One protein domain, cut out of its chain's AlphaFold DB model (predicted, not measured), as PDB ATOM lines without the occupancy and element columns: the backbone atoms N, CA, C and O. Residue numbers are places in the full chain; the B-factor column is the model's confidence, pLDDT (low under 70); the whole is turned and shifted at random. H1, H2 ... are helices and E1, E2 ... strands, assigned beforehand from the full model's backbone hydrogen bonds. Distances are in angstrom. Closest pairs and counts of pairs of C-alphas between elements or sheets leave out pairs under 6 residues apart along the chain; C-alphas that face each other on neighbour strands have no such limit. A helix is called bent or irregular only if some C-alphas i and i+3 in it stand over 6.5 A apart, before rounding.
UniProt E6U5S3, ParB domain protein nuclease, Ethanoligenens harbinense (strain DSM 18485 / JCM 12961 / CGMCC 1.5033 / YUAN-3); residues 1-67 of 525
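Overview. This is residues 1 to 67 of the 525 residues of the protein "ParB domain protein nuclease" of Ethanoligenens harbinense (strain DSM 18485 / JCM 12961 / CGMCC 1.5033 / YUAN-3) (UniProt E6U5S3). The long, bent strand E7 runs through the middle of the domain between E3 and E6, in a strongly twisted three-stranded sheet; the hairpin E1 and E2 crosses over the part of that sheet near E3 and the end of E7, as a small, partial sandwich. E3 runs on into the hairpin E4 and E5, whose turn lies at the other end of the longest axis, and the very short helix H1 only grazes the sheet. The printed part has 67 residues, with the order E1 E2 E3 E4 E5 H1 E6 E7; the large sheet has the order E3, E7, E6, and its pairs and both two-stranded sheets are antiparallel. The class is mostly strand, and the whole is only just compact, close to loose, with a radius of gyration of the C-alphas of 12.8 A and spans of 34 by 28 by 20 A.

Arrangement. In the largest sheet, E7, residues 59 to 67, is the inner strand, and it bends by 52 degrees at residue 62. E3, residues 20 to 24, is an edge strand antiparallel to E7, with N 23 and O 65 2.8 A apart. The other edge strand, E6, residues 49 to 54, forms a hairpin with E7, with N 50 and O 64 2.9 A apart. The hairpin of E1, residues 2 to 6, and E2, residues 11 to 14, has N 4 and O 12 at 2.8 A. These two sheets form a sandwich, two sheets face to face, 9.6 A between the centres of the facing parts, with strands at 74 degrees. The closest C-alphas of E1 and E7 are those of Thr 6 and Ala 67, 4.3 A apart. The hairpin of E4, residues 27 to 29, and E5, residues 35 to 38, has N 36 and O 28 at 2.8 A. The closest C-alphas of E5 and E7 are those of Leu 35 and Arg 62, at 6.7 A. H1, residues 41 to 44, only grazes the large sheet, with residues 43 to 44; it is too short for an O i to N i+4 pair, and its one O i to N i+3 pair is within range. E1 and E4 are apart.

Along the chain. E7 spans 22.5 A from first to last C-alpha, E6 16.3 A, E1 13.4 A, E3 13.1 A and E2 10.2 A. E1 begins at C-alpha 2, (10.110, -18.947, 37.508), E6 at C-alpha 49, (-4.911, -7.387, 26.982), and E7 ends at C-alpha 67, (2.963, -14.323, 29.098).

Size, cuts and confidence. The two C-alphas farthest apart, those of Asp 19 and Ala 31, are 36.2 A apart. The printed part has no cut, and its links are tight. Its mean pLDDT is 87.0, and no printed residue is under 70.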
ATOM      1  N   MET A   1      10.669 -19.415  42.210       82.31
ATOM      2  CA  MET A   1       9.754 -18.691  41.300       82.31
ATOM      3  C   MET A   1      10.403 -18.660  39.933       82.31
ATOM      4  O   MET A   1      11.582 -18.340  39.869       82.31
ATOM      5  N   ASN A   2       9.653 -18.999  38.892       91.25
ATOM      6  CA  ASN A   2      10.110 -18.947  37.508       91.25
ATOM      7  C   ASN A   2       9.895 -17.538  36.947       91.25
ATOM      8  O   ASN A   2       8.953 -16.849  37.355       91.25
ATOM      9  N   THR A   3      10.774 -17.116  36.042       93.75
ATOM     10  CA  THR A   3      10.646 -15.849  35.313       93.75
ATOM     11  C   THR A   3       9.769 -16.059  34.081       93.75
ATOM     12  O   THR A   3       9.931 -17.045  33.369       93.75
ATOM     13  N   TYR A   4       8.851 -15.131  33.845       94.88
ATOM     14  CA  TYR A   4       7.948 -15.085  32.701       94.88
ATOM     15  C   TYR A   4       8.053 -13.729  32.021       94.88
ATOM     16  O   TYR A   4       8.413 -12.744  32.664       94.88
ATOM     17  N   TYR A   5       7.690 -13.682  30.745       93.56
ATOM     18  CA  TYR A   5       7.775 -12.498  29.904       93.56
ATOM     19  C   TYR A   5       6.408 -12.198  29.297       93.56
ATOM     20  O   TYR A   5       5.752 -13.093  28.769       93.56
ATOM     21  N   THR A   6       5.950 -10.953  29.391       92.00
ATOM     22  CA  THR A   6       4.782 -10.488  28.633       92.00
ATOM     23  C   THR A   6       5.137 -10.360  27.156       92.00
ATOM     24  O   THR A   6       6.307 -10.255  26.795       92.00
ATOM     25  N   LYS A   7       4.127 -10.298  26.285       89.94
ATOM     26  CA  LYS A   7       4.321 -10.144  24.831       89.94
ATOM     27  C   LYS A   7       5.078  -8.870  24.428       89.94
ATOM     28  O   LYS A   7       5.746  -8.877  23.405       89.94
ATOM     29  N   CYS A   8       5.008  -7.816  25.244       86.88
ATOM     30  CA  CYS A   8       5.775  -6.579  25.066       86.88
ATOM     31  C   CYS A   8       7.172  -6.604  25.723       86.88
ATOM     32  O   CYS A   8       7.867  -5.597  25.702       86.88
ATOM     33  N   GLY A   9       7.587  -7.723  26.330       88.25
ATOM     34  CA  GLY A   9       8.945  -7.907  26.861       88.25
ATOM     35  C   GLY A   9       9.133  -7.670  28.359       88.25
ATOM     36  O   GLY A   9      10.233  -7.878  28.866       88.25
ATOM     37  N   ARG A  10       8.087  -7.310  29.114       89.06
ATOM     38  CA  ARG A  10       8.209  -7.120  30.570       89.06
ATOM     39  C   ARG A  10       8.405  -8.464  31.267       89.06
ATOM     40  O   ARG A  10       7.601  -9.377  31.089       89.06
ATOM     41  N   SER A  11       9.431  -8.576  32.107       92.38
ATOM     42  CA  SER A  11       9.681  -9.790  32.891       92.38
ATOM     43  C   SER A  11       9.049  -9.728  34.285       92.38
ATOM     44  O   SER A  11       9.118  -8.693  34.946       92.38
ATOM     45  N   PHE A  12       8.509 -10.840  34.781       92.69
ATOM     46  CA  PHE A  12       7.983 -10.968  36.145       92.69
ATOM     47  C   PHE A  12       8.181 -12.386  36.691       92.69
ATOM     48  O   PHE A  12       8.437 -13.327  35.943       92.69
ATOM     49  N   LYS A  13       8.074 -12.560  38.012       93.38
ATOM     50  CA  LYS A  13       8.269 -13.856  38.679       93.38
ATOM     51  C   LYS A  13       6.939 -14.454  39.136       93.38
ATOM     52  O   LYS A  13       6.110 -13.754  39.708       93.38
ATOM     53  N   LYS A  14       6.748 -15.762  38.933       92.25
ATOM     54  CA  LYS A  14       5.566 -16.509  39.401       92.25
ATOM     55  C   LYS A  14       5.960 -17.894  39.915       92.25
ATOM     56  O   LYS A  14       6.990 -18.443  39.534       92.25
ATOM     57  N   SER A  15       5.180 -18.470  40.822       91.25
ATOM     58  CA  SER A  15       5.461 -19.790  41.417       91.25
ATOM     59  C   SER A  15       5.034 -20.980  40.546       91.25
ATOM     60  O   SER A  15       5.335 -22.119  40.891       91.25
ATOM     61  N   THR A  16       4.350 -20.736  39.425       89.75
ATOM     62  CA  THR A  16       3.882 -21.793  38.517       89.75
ATOM     63  C   THR A  16       5.018 -22.417  37.699       89.75
ATOM     64  O   THR A  16       6.052 -21.790  37.473       89.75
ATOM     65  N   LYS A  17       4.805 -23.665  37.263       89.56
ATOM     66  CA  LYS A  17       5.665 -24.413  36.329       89.56
ATOM     67  C   LYS A  17       5.096 -24.466  34.903       89.56
ATOM     68  O   LYS A  17       5.646 -25.169  34.068       89.56
ATOM     69  N   ALA A  18       3.983 -23.777  34.638       90.56
ATOM     70  CA  ALA A  18       3.346 -23.768  33.323       90.56
ATOM     71  C   ALA A  18       4.207 -23.047  32.274       90.56
ATOM     72  O   ALA A  18       4.902 -22.089  32.600       90.56
ATOM     73  N   ASP A  19       4.109 -23.458  31.014       90.69
ATOM     74  CA  ASP A  19       4.822 -22.817  29.902       90.69
ATOM     75  C   ASP A  19       4.301 -21.416  29.571       90.69
ATOM     76  O   ASP A  19       5.053 -20.545  29.134       90.69
ATOM     77  N   THR A  20       3.012 -21.186  29.806       92.00
ATOM     78  CA  THR A  20       2.373 -19.881  29.652       92.00
ATOM     79  C   THR A  20       1.606 -19.515  30.914       92.00
ATOM     80  O   THR A  20       1.163 -20.366  31.691       92.00
ATOM     81  N   THR A  21       1.476 -18.219  31.169       92.31
ATOM     82  CA  THR A  21       0.743 -17.692  32.316       92.31
ATOM     83  C   THR A  21       0.160 -16.311  32.014       92.31
ATOM     84  O   THR A  21       0.253 -15.823  30.894       92.31
ATOM     85  N   GLY A  22      -0.478 -15.694  33.004       91.19
ATOM     86  CA  GLY A  22      -0.966 -14.317  32.940       91.19
ATOM     87  C   GLY A  22      -0.164 -13.391  33.854       91.19
ATOM     88  O   GLY A  22       0.097 -13.743  35.016       91.19
ATOM     89  N   TYR A  23       0.192 -12.223  33.324       90.25
ATOM     90  CA  TYR A  23       0.597 -11.031  34.062       90.25
ATOM     91  C   TYR A  23      -0.660 -10.226  34.395       90.25
ATOM     92  O   TYR A  23      -1.279  -9.644  33.504       90.25
ATOM     93  N   GLN A  24      -1.067 -10.242  35.662       90.06
ATOM     94  CA  GLN A  24      -2.218  -9.470  36.115       90.06
ATOM     95  C   GLN A  24      -1.865  -7.985  36.127       90.06
ATOM     96  O   GLN A  24      -0.855  -7.588  36.707       90.06
ATOM     97  N   MET A  25      -2.709  -7.181  35.492       88.50
ATOM     98  CA  MET A  25      -2.517  -5.741  35.414       88.50
ATOM     99  C   MET A  25      -3.057  -5.062  36.671       88.50
ATOM    100  O   MET A  25      -4.044  -5.511  37.256       88.50
ATOM    101  N   ALA A  26      -2.423  -3.961  37.077       84.44
ATOM    102  CA  ALA A  26      -2.983  -3.100  38.109       84.44
ATOM    103  C   ALA A  26      -4.270  -2.453  37.582       84.44
ATOM    104  O   ALA A  26      -4.290  -1.916  36.472       84.44
ATOM    105  N   GLN A  27      -5.337  -2.509  38.374       86.62
ATOM    106  CA  GLN A  27      -6.648  -1.962  38.032       86.62
ATOM    107  C   GLN A  27      -7.112  -0.993  39.116       86.62
ATOM    108  O   GLN A  27      -6.743  -1.141  40.282       86.62
ATOM    109  N   GLN A  28      -7.916  -0.009  38.717       83.44
ATOM    110  CA  GLN A  28      -8.630   0.850  39.653       83.44
ATOM    111  C   GLN A  28      -9.551  -0.012  40.521       83.44
ATOM    112  O   GLN A  28     -10.191  -0.930  40.011       83.44
ATOM    113  N   ILE A  29      -9.613   0.272  41.817       83.38
ATOM    114  CA  ILE A  29     -10.609  -0.330  42.705       83.38
ATOM    115  C   ILE A  29     -11.764   0.661  42.789       83.38
ATOM    116  O   ILE A  29     -11.571   1.803  43.206       83.38
ATOM    117  N   GLU A  30     -12.937   0.237  42.341       82.31
ATOM    118  CA  GLU A  30     -14.156   1.032  42.409       82.31
ATOM    119  C   GLU A  30     -14.699   1.078  43.845       82.31
ATOM    120  O   GLU A  30     -14.305   0.294  44.713       82.31
ATOM    121  N   ALA A  31     -15.619   2.007  44.118       79.25
ATOM    122  CA  ALA A  31     -16.167   2.220  45.462       79.25
ATOM    123  C   ALA A  31     -16.877   0.981  46.048       79.25
ATOM    124  O   ALA A  31     -16.965   0.836  47.265       79.25
ATOM    125  N   ASP A  32     -17.363   0.082  45.192       79.56
ATOM    126  CA  ASP A  32     -17.986  -1.192  45.560       79.56
ATOM    127  C   ASP A  32     -16.973  -2.347  45.727       79.56
ATOM    128  O   ASP A  32     -17.363  -3.492  45.959       79.56
ATOM    129  N   GLY A  33     -15.670  -2.059  45.615       76.44
ATOM    130  CA  GLY A  33     -14.582  -3.031  45.693       76.44
ATOM    131  C   GLY A  33     -14.343  -3.818  44.402       76.44
ATOM    132  O   GLY A  33     -13.484  -4.705  44.388       76.44
ATOM    133  N   SER A  34     -15.076  -3.528  43.323       76.06
ATOM    134  CA  SER A  34     -14.857  -4.160  42.023       76.06
ATOM    135  C   SER A  34     -13.609  -3.610  41.321       76.06
ATOM    136  O   SER A  34     -13.145  -2.502  41.598       76.06
ATOM    137  N   LEU A  35     -13.021  -4.413  40.428       79.38
ATOM    138  CA  LEU A  35     -11.881  -3.984  39.620       79.38
ATOM    139  C   LEU A  35     -12.380  -3.276  38.358       79.38
ATOM    140  O   LEU A  35     -13.035  -3.884  37.511       79.38
ATOM    141  N   GLY A  36     -12.040  -1.997  38.247       77.25
ATOM    142  CA  GLY A  36     -12.339  -1.130  37.119       77.25
ATOM    143  C   GLY A  36     -11.263  -1.175  36.035       77.25
ATOM    144  O   GLY A  36     -10.679  -2.215  35.715       77.25
ATOM    145  N   ARG A  37     -10.992  -0.016  35.436       82.12
ATOM    146  CA  ARG A  37     -10.056   0.133  34.309       82.12
ATOM    147  C   ARG A  37      -8.606  -0.229  34.665       82.12
ATOM    148  O   ARG A  37      -8.167  -0.049  35.801       82.12
ATOM    149  N   VAL A  38      -7.852  -0.704  33.671       85.38
ATOM    150  CA  VAL A  38      -6.398  -0.921  33.778       85.38
ATOM    151  C   VAL A  38      -5.716   0.415  34.056       85.38
ATOM    152  O   VAL A  38      -5.984   1.387  33.365       85.38
ATOM    153  N   MET A  39      -4.842   0.485  35.057       84.44
ATOM    154  CA  MET A  39      -4.175   1.735  35.453       84.44
ATOM    155  C   MET A  39      -2.968   2.069  34.574       84.44
ATOM    156  O   MET A  39      -2.644   3.234  34.375       84.44
ATOM    157  N   ASP A  40      -2.302   1.045  34.051       82.12
ATOM    158  CA  ASP A  40      -1.135   1.198  33.193       82.12
ATOM    159  C   ASP A  40      -1.565   1.614  31.778       82.12
ATOM    160  O   ASP A  40      -2.221   0.849  31.068       82.12
ATOM    161  N   ILE A  41      -1.200   2.836  31.384       82.62
ATOM    162  CA  ILE A  41      -1.585   3.456  30.108       82.62
ATOM    163  C   ILE A  41      -1.048   2.661  28.908       82.62
ATOM    164  O   ILE A  41      -1.750   2.521  27.906       82.62
ATOM    165  N   GLU A  42       0.160   2.098  29.001       80.88
ATOM    166  CA  GLU A  42       0.723   1.268  27.929       80.88
ATOM    167  C   GLU A  42      -0.067  -0.032  27.788       80.88
ATOM    168  O   GLU A  42      -0.338  -0.496  26.681       80.88
ATOM    169  N   CYS A  43      -0.493  -0.607  28.914       84.62
ATOM    170  CA  CYS A  43      -1.346  -1.785  28.898       84.62
ATOM    171  C   CYS A  43      -2.751  -1.470  28.376       84.62
ATOM    172  O   CYS A  43      -3.295  -2.293  27.658       84.62
ATOM    173  N   GLN A  44      -3.332  -0.298  28.654       81.75
ATOM    174  CA  GLN A  44      -4.652   0.071  28.115       81.75
ATOM    175  C   GLN A  44      -4.697   0.053  26.579       81.75
ATOM    176  O   GLN A  44      -5.714  -0.327  26.006       81.75
ATOM    177  N   LYS A  45      -3.602   0.451  25.921       82.50
ATOM    178  CA  LYS A  45      -3.486   0.493  24.453       82.50
ATOM    179  C   LYS A  45      -2.929  -0.802  23.849       82.50
ATOM    180  O   LYS A  45      -2.793  -0.907  22.635       82.50
ATOM    181  N   CYS A  46      -2.562  -1.777  24.680       83.25
ATOM    182  CA  CYS A  46      -1.895  -2.990  24.230       83.25
ATOM    183  C   CYS A  46      -2.898  -3.962  23.576       83.25
ATOM    184  O   CYS A  46      -3.861  -4.367  24.231       83.25
ATOM    185  N   PRO A  47      -2.650  -4.445  22.342       83.69
ATOM    186  CA  PRO A  47      -3.565  -5.358  21.645       83.69
ATOM    187  C   PRO A  47      -3.682  -6.746  22.296       83.69
ATOM    188  O   PRO A  47      -4.487  -7.582  21.895       83.69
ATOM    189  N   PHE A  48      -2.855  -7.030  23.304       85.81
ATOM    190  CA  PHE A  48      -2.774  -8.339  23.943       85.81
ATOM    191  C   PHE A  48      -3.435  -8.412  25.319       85.81
ATOM    192  O   PHE A  48      -3.237  -9.401  26.036       85.81
ATOM    193  N   VAL A  49      -4.163  -7.372  25.723       86.94
ATOM    194  CA  VAL A  49      -4.911  -7.387  26.982       86.94
ATOM    195  C   VAL A  49      -6.110  -8.312  26.862       86.94
ATOM    196  O   VAL A  49      -6.872  -8.252  25.901       86.94
ATOM    197  N   VAL A  50      -6.286  -9.170  27.863       88.06
ATOM    198  CA  VAL A  50      -7.399 -10.113  27.934       88.06
ATOM    199  C   VAL A  50      -8.245  -9.813  29.166       88.06
ATOM    200  O   VAL A  50      -7.723  -9.741  30.280       88.06
ATOM    201  N   ASP A  51      -9.557  -9.677  28.967       88.88
ATOM    202  CA  ASP A  51     -10.559  -9.659  30.036       88.88
ATOM    203  C   ASP A  51     -10.825 -11.094  30.514       88.88
ATOM    204  O   ASP A  51     -11.466 -11.897  29.827       88.88
ATOM    205  N   VAL A  52     -10.312 -11.434  31.696       88.75
ATOM    206  CA  VAL A  52     -10.578 -12.721  32.332       88.75
ATOM    207  C   VAL A  52     -11.905 -12.631  33.062       88.75
ATOM    208  O   VAL A  52     -12.037 -11.886  34.034       88.75
ATOM    209  N   LYS A  53     -12.861 -13.465  32.649       90.19
ATOM    210  CA  LYS A  53     -14.168 -13.606  33.295       90.19
ATOM    211  C   LYS A  53     -14.265 -14.922  34.067       90.19
ATOM    212  O   LYS A  53     -13.623 -15.906  33.705       90.19
ATOM    213  N   GLU A  54     -15.066 -14.949  35.125       88.25
ATOM    214  CA  GLU A  54     -15.315 -16.140  35.945       88.25
ATOM    215  C   GLU A  54     -16.800 -16.273  36.308       88.25
ATOM    216  O   GLU A  54     -17.533 -15.285  36.386       88.25
ATOM    217  N   GLY A  55     -17.234 -17.515  36.539       86.50
ATOM    218  CA  GLY A  55     -18.581 -17.843  36.999       86.50
ATOM    219  C   GLY A  55     -19.646 -17.831  35.903       86.50
ATOM    220  O   GLY A  55     -19.369 -17.600  34.724       86.50
ATOM    221  N   TRP A  56     -20.884 -18.111  36.314       78.06
ATOM    222  CA  TRP A  56     -22.068 -18.004  35.468       78.06
ATOM    223  C   TRP A  56     -23.151 -17.181  36.191       78.06
ATOM    224  O   TRP A  56     -23.521 -17.546  37.308       78.06
ATOM    225  N   PRO A  57     -23.657 -16.076  35.605       84.81
ATOM    226  CA  PRO A  57     -23.198 -15.457  34.357       84.81
ATOM    227  C   PRO A  57     -21.744 -14.968  34.465       84.81
ATOM    228  O   PRO A  57     -21.265 -14.686  35.561       84.81
ATOM    229  N   ALA A  58     -21.042 -14.888  33.333       88.62
ATOM    230  CA  ALA A  58     -19.627 -14.526  33.294       88.62
ATOM    231  C   ALA A  58     -19.409 -13.098  33.818       88.62
ATOM    232  O   ALA A  58     -19.847 -12.131  33.191       88.62
ATOM    233  N   ARG A  59     -18.723 -12.964  34.956       86.06
ATOM    234  CA  ARG A  59     -18.377 -11.669  35.558       86.06
ATOM    235  C   ARG A  59     -16.904 -11.363  35.350       86.06
ATOM    236  O   ARG A  59     -16.078 -12.272  35.414       86.06
ATOM    237  N   HIS A  60     -16.584 -10.091  35.114       86.88
ATOM    238  CA  HIS A  60     -15.203  -9.618  35.056       86.88
ATOM    239  C   HIS A  60     -14.464 -10.009  36.341       86.88
ATOM    240  O   HIS A  60     -14.956  -9.761  37.441       86.88
ATOM    241  N   LYS A  61     -13.294 -10.630  36.193       87.25
ATOM    242  CA  LYS A  61     -12.423 -11.004  37.309       87.25
ATOM    243  C   LYS A  61     -11.172 -10.144  37.353       87.25
ATOM    244  O   LYS A  61     -10.762  -9.771  38.444       87.25
ATOM    245  N   ARG A  62     -10.525  -9.927  36.206       88.06
ATOM    246  CA  ARG A  62      -9.321  -9.090  36.061       88.06
ATOM    247  C   ARG A  62      -8.947  -8.915  34.593       88.06
ATOM    248  O   ARG A  62      -9.289  -9.761  33.769       88.06
ATOM    249  N   TYR A  63      -8.131  -7.912  34.299       90.00
ATOM    250  CA  TYR A  63      -7.358  -7.848  33.061       90.00
ATOM    251  C   TYR A  63      -5.986  -8.504  33.244       90.00
ATOM    252  O   TYR A  63      -5.288  -8.280  34.239       90.00
ATOM    253  N   GLU A  64      -5.578  -9.325  32.277       91.44
ATOM    254  CA  GLU A  64      -4.231  -9.895  32.246       91.44
ATOM    255  C   GLU A  64      -3.605  -9.820  30.850       91.44
ATOM    256  O   GLU A  64      -4.289  -9.939  29.834       91.44
ATOM    257  N   CYS A  65      -2.281  -9.654  30.794       89.94
ATOM    258  CA  CYS A  65      -1.502  -9.922  29.587       89.94
ATOM    259  C   CYS A  65      -1.029 -11.375  29.621       89.94
ATOM    260  O   CYS A  65      -0.460 -11.828  30.620       89.94
ATOM    261  N   ARG A  66      -1.229 -12.111  28.529       89.81
ATOM    262  CA  ARG A  66      -0.685 -13.467  28.398       89.81
ATOM    263  C   ARG A  66       0.835 -13.415  28.236       89.81
ATOM    264  O   ARG A  66       1.366 -12.575  27.514       89.81
ATOM    265  N   ALA A  67       1.519 -14.319  28.923       92.25
ATOM    266  CA  ALA A  67       2.963 -14.323  29.098       92.25
ATOM    267  C   ALA A  67       3.548 -15.724  28.902       92.25
ATOM    268  O   ALA A  67       2.924 -16.720  29.273       92.25
TER     269      ALA A  67